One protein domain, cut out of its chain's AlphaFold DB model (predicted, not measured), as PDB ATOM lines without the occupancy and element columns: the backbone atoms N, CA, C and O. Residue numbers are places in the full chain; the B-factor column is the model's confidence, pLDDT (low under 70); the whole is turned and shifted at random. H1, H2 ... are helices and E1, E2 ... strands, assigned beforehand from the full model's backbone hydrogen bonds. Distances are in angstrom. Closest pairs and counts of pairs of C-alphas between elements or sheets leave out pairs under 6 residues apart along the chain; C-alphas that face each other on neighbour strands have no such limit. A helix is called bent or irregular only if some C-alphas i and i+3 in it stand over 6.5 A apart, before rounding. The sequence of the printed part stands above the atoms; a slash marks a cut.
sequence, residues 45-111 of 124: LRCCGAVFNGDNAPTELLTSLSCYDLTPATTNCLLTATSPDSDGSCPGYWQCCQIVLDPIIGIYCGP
ATOM      1  N   LEU A  45     -31.077  23.712 -34.770       86.38
ATOM      2  CA  LEU A  45     -31.195  22.492 -35.556       86.38
ATOM      3  C   LEU A  45     -32.232  21.569 -34.917       86.38
ATOM      4  O   LEU A  45     -32.108  21.200 -33.748       86.38
ATOM      5  N   ARG A  46     -33.228  21.157 -35.697       87.12
ATOM      6  CA  ARG A  46     -34.281  20.236 -35.277       87.12
ATOM      7  C   ARG A  46     -34.532  19.163 -36.331       87.12
ATOM      8  O   ARG A  46     -34.355  19.394 -37.526       87.12
ATOM      9  N   CYS A  47     -34.968  17.995 -35.868       86.31
ATOM     10  CA  CYS A  47     -35.460  16.935 -36.737       86.31
ATOM     11  C   CYS A  47     -36.970  17.095 -36.951       86.31
ATOM     12  O   CYS A  47     -37.743  17.213 -35.997       86.31
ATOM     13  N   CYS A  48     -37.377  17.118 -38.215       87.19
ATOM     14  CA  CYS A  48     -38.740  17.386 -38.644       87.19
ATOM     15  C   CYS A  48     -39.360  16.143 -39.264       87.19
ATOM     16  O   CYS A  48     -38.834  15.616 -40.242       87.19
ATOM     17  N   GLY A  49     -40.509  15.706 -38.751       87.31
ATOM     18  CA  GLY A  49     -41.285  14.624 -39.362       87.31
ATOM     19  C   GLY A  49     -42.045  15.100 -40.599       87.31
ATOM     20  O   GLY A  49     -42.211  14.356 -41.562       87.31
ATOM     21  N   ALA A  50     -42.466  16.365 -40.591       85.38
ATOM     22  CA  ALA A  50     -43.148  17.003 -41.704       85.38
ATOM     23  C   ALA A  50     -42.842  18.502 -41.746       85.38
ATOM     24  O   ALA A  50     -42.499  19.110 -40.730       85.38
ATOM     25  N   VAL A  51     -43.006  19.093 -42.928       88.12
ATOM     26  CA  VAL A  51     -42.941  20.541 -43.138       88.12
ATOM     27  C   VAL A  51     -44.232  21.041 -43.764       88.12
ATOM     28  O   VAL A  51     -44.872  20.331 -44.537       88.12
ATOM     29  N   PHE A  52     -44.613  22.263 -43.424       88.19
ATOM     30  CA  PHE A  52     -45.817  22.909 -43.928       88.19
ATOM     31  C   PHE A  52     -45.583  24.409 -44.078       88.19
ATOM     32  O   PHE A  52     -44.758  24.991 -43.379       88.19
ATOM     33  N   ASN A  53     -46.329  25.038 -44.979       87.62
ATOM     34  CA  ASN A  53     -46.329  26.492 -45.120       87.62
ATOM     35  C   ASN A  53     -47.536  27.092 -44.396       87.62
ATOM     36  O   ASN A  53     -48.501  26.371 -44.154       87.62
ATOM     37  N   GLY A  54     -47.497  28.390 -44.081       80.19
ATOM     38  CA  GLY A  54     -48.573  29.076 -43.347       80.19
ATOM     39  C   GLY A  54     -49.982  28.826 -43.903       80.19
ATOM     40  O   GLY A  54     -50.879  28.447 -43.154       80.19
ATOM     41  N   ASP A  55     -50.146  28.891 -45.225       80.62
ATOM     42  CA  ASP A  55     -51.434  28.661 -45.906       80.62
ATOM     43  C   ASP A  55     -51.928  27.206 -45.873       80.62
ATOM     44  O   ASP A  55     -53.107  26.941 -46.090       80.62
ATOM     45  N   ASN A  56     -51.026  26.256 -45.623       82.75
ATOM     46  CA  ASN A  56     -51.314  24.820 -45.578       82.75
ATOM     47  C   ASN A  56     -51.159  24.255 -44.160       82.75
ATOM     48  O   ASN A  56     -51.075  23.038 -43.977       82.75
ATOM     49  N   ALA A  57     -51.065  25.128 -43.158       79.81
ATOM     50  CA  ALA A  57     -50.956  24.721 -41.775       79.81
ATOM     51  C   ALA A  57     -52.297  24.127 -41.303       79.81
ATOM     52  O   ALA A  57     -53.356  24.710 -41.548       79.81
ATOM     53  N   PRO A  58     -52.288  22.980 -40.606       78.69
ATOM     54  CA  PRO A  58     -53.499  22.436 -40.006       78.69
ATOM     55  C   PRO A  58     -54.171  23.438 -39.056       78.69
ATOM     56  O   PRO A  58     -53.500  24.160 -38.320       78.69
ATOM     57  N   THR A  59     -55.504  23.462 -39.031       78.94
ATOM     58  CA  THR A  59     -56.284  24.450 -38.262       78.94
ATOM     59  C   THR A  59     -55.917  24.483 -36.776       78.94
ATOM     60  O   THR A  59     -55.780  25.555 -36.191       78.94
ATOM     61  N   GLU A  60     -55.697  23.319 -36.164       78.81
ATOM     62  CA  GLU A  60     -55.282  23.215 -34.759       78.81
ATOM     63  C   GLU A  60     -53.918  23.888 -34.507       78.81
ATOM     64  O   GLU A  60     -53.734  24.559 -33.492       78.81
ATOM     65  N   LEU A  61     -53.000  23.814 -35.480       77.31
ATOM     66  CA  LEU A  61     -51.694  24.479 -35.439       77.31
ATOM     67  C   LEU A  61     -51.816  25.987 -35.639       77.31
ATOM     68  O   LEU A  61     -51.204  26.750 -34.905       77.31
ATOM     69  N   LEU A  62     -52.646  26.444 -36.578       80.56
ATOM     70  CA  LEU A  62     -52.907  27.880 -36.740       80.56
ATOM     71  C   LEU A  62     -53.474  28.508 -35.461       80.56
ATOM     72  O   LEU A  62     -53.192  29.664 -35.160       80.56
ATOM     73  N   THR A  63     -54.236  27.738 -34.681       79.56
ATOM     74  CA  THR A  63     -54.810  28.229 -33.423       79.56
ATOM     75  C   THR A  63     -53.715  28.471 -32.378       79.56
ATOM     76  O   THR A  63     -53.681  29.535 -31.755       79.56
ATOM     77  N   SER A  64     -52.781  27.523 -32.226       77.75
ATOM     78  CA  SER A  64     -51.650  27.645 -31.294       77.75
ATOM     79  C   SER A  64     -50.585  28.640 -31.762       77.75
ATOM     80  O   SER A  64     -49.903  29.246 -30.937       77.75
ATOM     81  N   LEU A  65     -50.474  28.850 -33.073       77.69
ATOM     82  CA  LEU A  65     -49.508  29.748 -33.697       77.69
ATOM     83  C   LEU A  65     -50.081  31.120 -34.056       77.69
ATOM     84  O   LEU A  65     -49.402  31.900 -34.712       77.69
ATOM     85  N   SER A  66     -51.294  31.445 -33.606       80.56
ATOM     86  CA  SER A  66     -51.976  32.715 -33.910       80.56
ATOM     87  C   SER A  66     -51.198  33.973 -33.492       80.56
ATOM     88  O   SER A  66     -51.479  35.065 -33.980       80.56
ATOM     89  N   CYS A  67     -50.192  33.827 -32.625       84.00
ATOM     90  CA  CYS A  67     -49.269  34.890 -32.221       84.00
ATOM     91  C   CYS A  67     -48.081  35.096 -33.183       84.00
ATOM     92  O   CYS A  67     -47.307  36.033 -32.985       84.00
ATOM     93  N   TYR A  68     -47.902  34.224 -34.177       82.44
ATOM     94  CA  TYR A  68     -46.801  34.247 -35.138       82.44
ATOM     95  C   TYR A  68     -47.311  34.571 -36.539       82.44
ATOM     96  O   TYR A  68     -48.377  34.115 -36.953       82.44
ATOM     97  N   ASP A  69     -46.527  35.341 -37.291       83.88
ATOM     98  CA  ASP A  69     -46.853  35.661 -38.678       83.88
ATOM     99  C   ASP A  69     -46.441  34.501 -39.592       83.88
ATOM    100  O   ASP A  69     -45.271  34.360 -39.968       83.88
ATOM    101  N   LEU A  70     -47.408  33.639 -39.897       82.06
ATOM    102  CA  LEU A  70     -47.245  32.478 -40.762       82.06
ATOM    103  C   LEU A  70     -47.687  32.817 -42.182       82.06
ATOM    104  O   LEU A  70     -48.741  32.387 -42.647       82.06
ATOM    105  N   THR A  71     -46.879  33.600 -42.892       83.31
ATOM    106  CA  THR A  71     -47.157  33.870 -44.308       83.31
ATOM    107  C   THR A  71     -47.003  32.594 -45.155       83.31
ATOM    108  O   THR A  71     -46.249  31.688 -44.780       83.31
ATOM    109  N   PRO A  72     -47.631  32.514 -46.340       78.56
ATOM    110  CA  PRO A  72     -47.452  31.406 -47.284       78.56
ATOM    111  C   PRO A  72     -45.992  31.072 -47.618       78.56
ATOM    112  O   PRO A  72     -45.672  29.937 -47.962       78.56
ATOM    113  N   ALA A  73     -45.109  32.071 -47.550       80.19
ATOM    114  CA  ALA A  73     -43.687  31.924 -47.839       80.19
ATOM    115  C   ALA A  73     -42.894  31.330 -46.665       80.19
ATOM    116  O   ALA A  73     -41.738  30.947 -46.836       80.19
ATOM    117  N   THR A  74     -43.487  31.268 -45.472       84.06
ATOM    118  CA  THR A  74     -42.831  30.735 -44.278       84.06
ATOM    119  C   THR A  74     -42.981  29.226 -44.243       84.06
ATOM    120  O   THR A  74     -44.094  28.700 -44.227       84.06
ATOM    121  N   THR A  75     -41.852  28.526 -44.223       89.12
ATOM    122  CA  THR A  75     -41.817  27.087 -43.980       89.12
ATOM    123  C   THR A  75     -41.714  26.834 -42.483       89.12
ATOM    124  O   THR A  75     -40.907  27.440 -41.784       89.12
ATOM    125  N   ASN A  76     -42.542  25.926 -41.989       89.88
ATOM    126  CA  ASN A  76     -42.626  25.509 -40.599       89.88
ATOM    127  C   ASN A  76     -42.457  23.991 -40.526       89.88
ATOM    128  O   ASN A  76     -42.607  23.280 -41.523       89.88
ATOM    129  N   CYS A  77     -42.125  23.492 -39.346       88.56
ATOM    130  CA  CYS A  77     -41.754  22.108 -39.116       88.56
ATOM    131  C   CYS A  77     -42.569  21.514 -37.970       88.56
ATOM    132  O   CYS A  77     -42.682  22.118 -36.907       88.56
ATOM    133  N   LEU A  78     -43.077  20.298 -38.172       88.38
ATOM    134  CA  LEU A  78     -43.521  19.436 -37.082       88.38
ATOM    135  C   LEU A  78     -42.333  18.629 -36.583       88.38
ATOM    136  O   LEU A  78     -41.774  17.807 -37.314       88.38
ATOM    137  N   LEU A  79     -41.951  18.896 -35.342       86.31
ATOM    138  CA  LEU A  79     -40.848  18.238 -34.670       86.31
ATOM    139  C   LEU A  79     -41.187  16.768 -34.464       86.31
ATOM    140  O   LEU A  79     -42.307  16.410 -34.094       86.31
ATOM    141  N   THR A  80     -40.208  15.904 -34.688       81.38
ATOM    142  CA  THR A  80     -40.308  14.538 -34.187       81.38
ATOM    143  C   THR A  80     -40.206  14.566 -32.665       81.38
ATOM    144  O   THR A  80     -39.420  15.327 -32.104       81.38
ATOM    145  N   ALA A  81     -40.991  13.727 -31.983       63.41
ATOM    146  CA  ALA A  81     -40.909  13.578 -30.525       63.41
ATOM    147  C   ALA A  81     -39.530  13.070 -30.070       63.41
ATOM    148  O   ALA A  81     -39.142  13.234 -28.915       63.41
ATOM    149  N   THR A  82     -38.786  12.455 -30.987       53.72
ATOM    150  CA  THR A  82     -37.375  12.179 -30.809       53.72
ATOM    151  C   THR A  82     -36.612  13.495 -30.957       53.72
ATOM    152  O   THR A  82     -36.585  14.111 -32.027       53.72
ATOM    153  N   SER A  83     -35.945  13.911 -29.874       53.56
ATOM    154  CA  SER A  83     -34.694  14.672 -29.982       53.56
ATOM    155  C   SER A  83     -33.803  14.023 -31.057       53.56
ATOM    156  O   SER A  83     -34.053  12.858 -31.372       53.56
ATOM    157  N   PRO A  84     -32.761  14.693 -31.597       55.47
ATOM    158  CA  PRO A  84     -31.725  13.989 -32.359       55.47
ATOM    159  C   PRO A  84     -31.472  12.650 -31.680       55.47
ATOM    160  O   PRO A  84     -31.233  12.652 -30.462       55.47
ATOM    161  N   ASP A  85     -31.692  11.536 -32.383       50.81
ATOM    162  CA  ASP A  85     -31.530  10.232 -31.753       50.81
ATOM    163  C   ASP A  85     -30.119  10.209 -31.142       50.81
ATOM    164  O   ASP A  85     -29.221  10.930 -31.587       50.81
ATOM    165  N   SER A  86     -29.896   9.457 -30.065       47.56
ATOM    166  CA  SER A  86     -28.594   9.450 -29.368       47.56
ATOM    167  C   SER A  86     -27.400   9.091 -30.275       47.56
ATOM    168  O   SER A  86     -26.251   9.255 -29.875       47.56
ATOM    169  N   ASP A  87     -27.677   8.603 -31.486       56.56
ATOM    170  CA  ASP A  87     -26.747   8.286 -32.568       56.56
ATOM    171  C   ASP A  87     -26.574   9.414 -33.614       56.56
ATOM    172  O   ASP A  87     -25.840   9.245 -34.586       56.56
ATOM    173  N   GLY A  88     -27.226  10.564 -33.428       64.12
ATOM    174  CA  GLY A  88     -27.213  11.702 -34.346       64.12
ATOM    175  C   GLY A  88     -28.126  11.544 -35.565       64.12
ATOM    176  O   GLY A  88     -28.018  12.341 -36.500       64.12
ATOM    177  N   SER A  89     -29.009  10.540 -35.595       70.06
ATOM    178  CA  SER A  89     -29.902  10.307 -36.731       70.06
ATOM    179  C   SER A  89     -31.212  11.108 -36.635       70.06
ATOM    180  O   SER A  89     -31.667  11.504 -35.562       70.06
ATOM    181  N   CYS A  90     -31.785  11.424 -37.799       77.69
ATOM    182  CA  CYS A  90     -33.089  12.068 -37.926       77.69
ATOM    183  C   CYS A  90     -33.946  11.229 -38.875       77.69
ATOM    184  O   CYS A  90     -33.581  11.099 -40.047       77.69
ATOM    185  N   PRO A  91     -35.073  10.659 -38.412       78.12
ATOM    186  CA  PRO A  91     -35.944   9.841 -39.258       78.12
ATOM    187  C   PRO A  91     -36.662  10.641 -40.358       78.12
ATOM    188  O   PRO A  91     -37.231  10.041 -41.268       78.12
ATOM    189  N   GLY A  92     -36.649  11.974 -40.275       80.94
ATOM    190  CA  GLY A  92     -37.215  12.873 -41.276       80.94
ATOM    191  C   GLY A  92     -36.179  13.841 -41.844       80.94
ATOM    192  O   GLY A  92     -35.161  13.438 -42.404       80.94
ATOM    193  N   TYR A  93     -36.457  15.137 -41.716       82.31
ATOM    194  CA  TYR A  93     -35.672  16.209 -42.320       82.31
ATOM    195  C   TYR A  93     -34.957  17.030 -41.256       82.31
ATOM    196  O   TYR A  93     -35.590  17.557 -40.342       82.31
ATOM    197  N   TRP A  94     -33.649  17.210 -41.409       85.56
ATOM    198  CA  TRP A  94     -32.936  18.232 -40.654       85.56
ATOM    199  C   TRP A  94     -33.354  19.617 -41.136       85.56
ATOM    200  O   TRP A  94     -33.244  19.904 -42.329       85.56
ATOM    201  N   GLN A  95     -33.813  20.461 -40.213       88.12
ATOM    202  CA  GLN A  95     -34.149  21.857 -40.472       88.12
ATOM    203  C   GLN A  95     -33.558  22.763 -39.396       88.12
ATOM    204  O   GLN A  95     -33.491  22.406 -38.220       88.12
ATOM    205  N   CYS A  96     -33.169  23.958 -39.806       88.81
ATOM    206  CA  CYS A  96     -32.815  25.068 -38.941       88.81
ATOM    207  C   CYS A  96     -34.037  25.949 -38.749       88.81
ATOM    208  O   CYS A  96     -34.503  26.545 -39.714       88.81
ATOM    209  N   CYS A  97     -34.562  26.013 -37.527       89.94
ATOM    210  CA  CYS A  97     -35.748  26.796 -37.189       89.94
ATOM    211  C   CYS A  97     -35.377  27.948 -36.259       89.94
ATOM    212  O   CYS A  97     -34.659  27.748 -35.278       89.94
ATOM    213  N   GLN A  98     -35.885  29.147 -36.537       91.44
ATOM    214  CA  GLN A  98     -35.585  30.327 -35.719       91.44
ATOM    215  C   GLN A  98     -36.329  30.308 -34.379       91.44
ATOM    216  O   GLN A  98     -35.800  30.748 -33.360       91.44
ATOM    217  N   ILE A  99     -37.545  29.758 -34.360       88.69
ATOM    218  CA  ILE A  99     -38.353  29.634 -33.144       88.69
ATOM    219  C   ILE A  99     -38.727  28.170 -32.966       88.69
ATOM    220  O   ILE A  99     -39.184  27.520 -33.904       88.69
ATOM    221  N   VAL A 100     -38.539  27.652 -31.757       87.69
ATOM    222  CA  VAL A 100     -38.881  26.274 -31.400       87.69
ATOM    223  C   VAL A 100     -39.925  26.321 -30.293       87.69
ATOM    224  O   VAL A 100     -39.628  26.697 -29.162       87.69
ATOM    225  N   LEU A 101     -41.151  25.946 -30.637       83.88
ATOM    226  CA  LEU A 101     -42.228  25.675 -29.693       83.88
ATOM    227  C   LEU A 101     -42.202  24.184 -29.364       83.88
ATOM    228  O   LEU A 101     -42.978  23.372 -29.880       83.88
ATOM    229  N   ASP A 102     -41.219  23.829 -28.545       73.12
ATOM    230  CA  ASP A 102     -41.029  22.472 -28.055       73.12
ATOM    231  C   ASP A 102     -42.266  22.028 -27.240       73.12
ATOM    232  O   ASP A 102     -42.811  22.833 -26.477       73.12
ATOM    233  N   PRO A 103     -42.755  20.786 -27.407       70.81
ATOM    234  CA  PRO A 103     -42.116  19.672 -28.118       70.81
ATOM    235  C   PRO A 103     -42.577  19.455 -29.566       70.81
ATOM    236  O   PRO A 103     -42.196  18.456 -30.169       70.81
ATOM    237  N   ILE A 104     -43.403  20.337 -30.140       82.12
ATOM    238  CA  ILE A 104     -44.197  19.975 -31.329       82.12
ATOM    239  C   ILE A 104     -43.785  20.732 -32.596       82.12
ATOM    240  O   ILE A 104     -43.852  20.158 -33.680       82.12
ATOM    241  N   ILE A 105     -43.352  21.995 -32.510       87.75
ATOM    242  CA  ILE A 105     -43.229  22.863 -33.698       87.75
ATOM    243  C   ILE A 105     -41.905  23.622 -33.761       87.75
ATOM    244  O   ILE A 105     -41.458  24.209 -32.780       87.75
ATOM    245  N   GLY A 106     -41.338  23.701 -34.963       89.94
ATOM    246  CA  GLY A 106     -40.394  24.741 -35.364       89.94
ATOM    247  C   GLY A 106     -41.046  25.736 -36.332       89.94
ATOM    248  O   GLY A 106     -41.785  25.331 -37.230       89.94
ATOM    249  N   ILE A 107     -40.766  27.028 -36.171       90.06
ATOM    250  CA  ILE A 107     -41.273  28.126 -37.013       90.06
ATOM    251  C   ILE A 107     -40.098  28.792 -37.728       90.06
ATOM    252  O   ILE A 107     -38.996  28.873 -37.171       90.06
ATOM    253  N   TYR A 108     -40.347  29.293 -38.941       90.75
ATOM    254  CA  TYR A 108     -39.343  29.932 -39.802       90.75
ATOM    255  C   TYR A 108     -38.147  29.003 -40.024       90.75
ATOM    256  O   TYR A 108     -37.008  29.304 -39.669       90.75
ATOM    257  N   CYS A 109     -38.455  27.821 -40.548       89.94
ATOM    258  CA  CYS A 109     -37.514  26.745 -40.764       89.94
ATOM    259  C   CYS A 109     -36.965  26.745 -42.189       89.94
ATOM    260  O   CYS A 109     -37.690  26.999 -43.150       89.94
ATOM    261  N   GLY A 110     -35.700  26.370 -42.329       88.94
ATOM    262  CA  GLY A 110     -35.056  26.149 -43.617       88.94
ATOM    263  C   GLY A 110     -33.990  25.059 -43.543       88.94
ATOM    264  O   GLY A 110     -33.541  24.708 -42.449       88.94
ATOM    265  N   PRO A 111     -33.576  24.505 -44.694       85.69
ATOM    266  CA  PRO A 111     -32.562  23.461 -44.723       85.69
ATOM    267  C   PRO A 111     -31.241  23.990 -44.152       85.69
ATOM    268  O   PRO A 111     -30.855  25.119 -44.472       85.69
TER     269      PRO A 111
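Overview. This is residues 45 to 111 of the 124 residues of an uncharacterized protein of Dothistroma septosporum (strain NZE10 / CBS 128990) (UniProt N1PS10). A small, closed barrel of four short antiparallel strands, two of them sharply bent, makes the core, with the one short helix H1 off one end of the long axis and the loop of residues 80 to 92 reaching out at the opposite end. Round the barrel run E1, E2, E4, E3 and back to E1, and each neighbour pair is antiparallel. The printed part has 67 residues with one named helix and four named strands, in the order E1, H1, E2, E3, E4 along the chain, and the class is mostly strand. The whole is compact, with a radius of gyration of the C-alphas of 11.4 A, yet elongated in outline, its C-alphas spanning 35 by 20 by 17 A.

Along the chain. Start at C-alpha 45, at (-31.195, 22.492, -35.556), where strand E1 begins; it takes residues 45 to 53, 18.3 A from first to last C-alpha, and bends by 95 degrees at residue 49. After a tight link of five residues comes helix H1, residues 59 to 64, 9.0 A long; look for its first C-alpha at (-56.284, 24.450, -38.262). A short link of 10 residues leads to E2, residues 75 to 79, 12.9 A long. Read on through the long link of 13 residues to E3, residues 93 to 101, 17.1 A long, which bends by 101 degrees at residue 98. A tight link of three residues then leads to E4, residues 105 to 110, 13.3 A long, which ends with C-alpha 110 at (-35.056, 26.149, -43.617).

Arrangement. Begin with E1, whose pairing is staggered: it pairs with E3 over its residues 45 to 48 and with E2 over its residues 48 to 53, and these two strands lie on opposite sides of it. Beside E2, at an angle of 125 degrees between directions, look at N 49 and O 78, 2.8 A apart, and N 76 and O 52, also 2.8 A, both within hydrogen-bond range. On the other side of E2 lies E4, antiparallel at 136 degrees; there N 77 and O 106 are 2.8 A apart, and the C-alphas of Asn 76 and Ile 107, which face each other, 4.6 A. E3 and E4 form a hairpin, antiparallel at 121 degrees, with N 101 and O 105 at 2.8 A and the facing C-alphas of Cys 97 and Cys 109 at 4.0 A. E3 and E1 close the ring, also antiparallel, where you will find N 46 and O 95 at 2.8 A and N 95 and O 46 at 2.9 A. Across the ring, the closest C-alphas of E2 and E3 are those of Cys 77 and Gln 95, 7.7 A apart, and those of E1 and E4 are Arg 46 and Gly 106, 7.6 A. H1 is not on the barrel, but only just, with 4 pairs of C-alphas within 10 A, and it is apart from E3 and from E4. In H1 every O i to N i+4 pair is within hydrogen-bond range.

Size, cuts and confidence. The two C-alphas farthest apart are those of Ser 66, in the link after H1, and Asp 87, in the link between E2 and E3, at 35.1 A. The first and last printed C-alphas, of Leu 45 and Pro 111, are 9.3 A apart, and the printed part has no cut. The long link is that from E2 to E3, residues 80 to 92, whose C-alphas lie 9 to 21 A from the mean of all C-alphas. The mean pLDDT of the printed part is 80.4; in the B-factor column, look at residues 81 to 88, where the model's confidence is under 70.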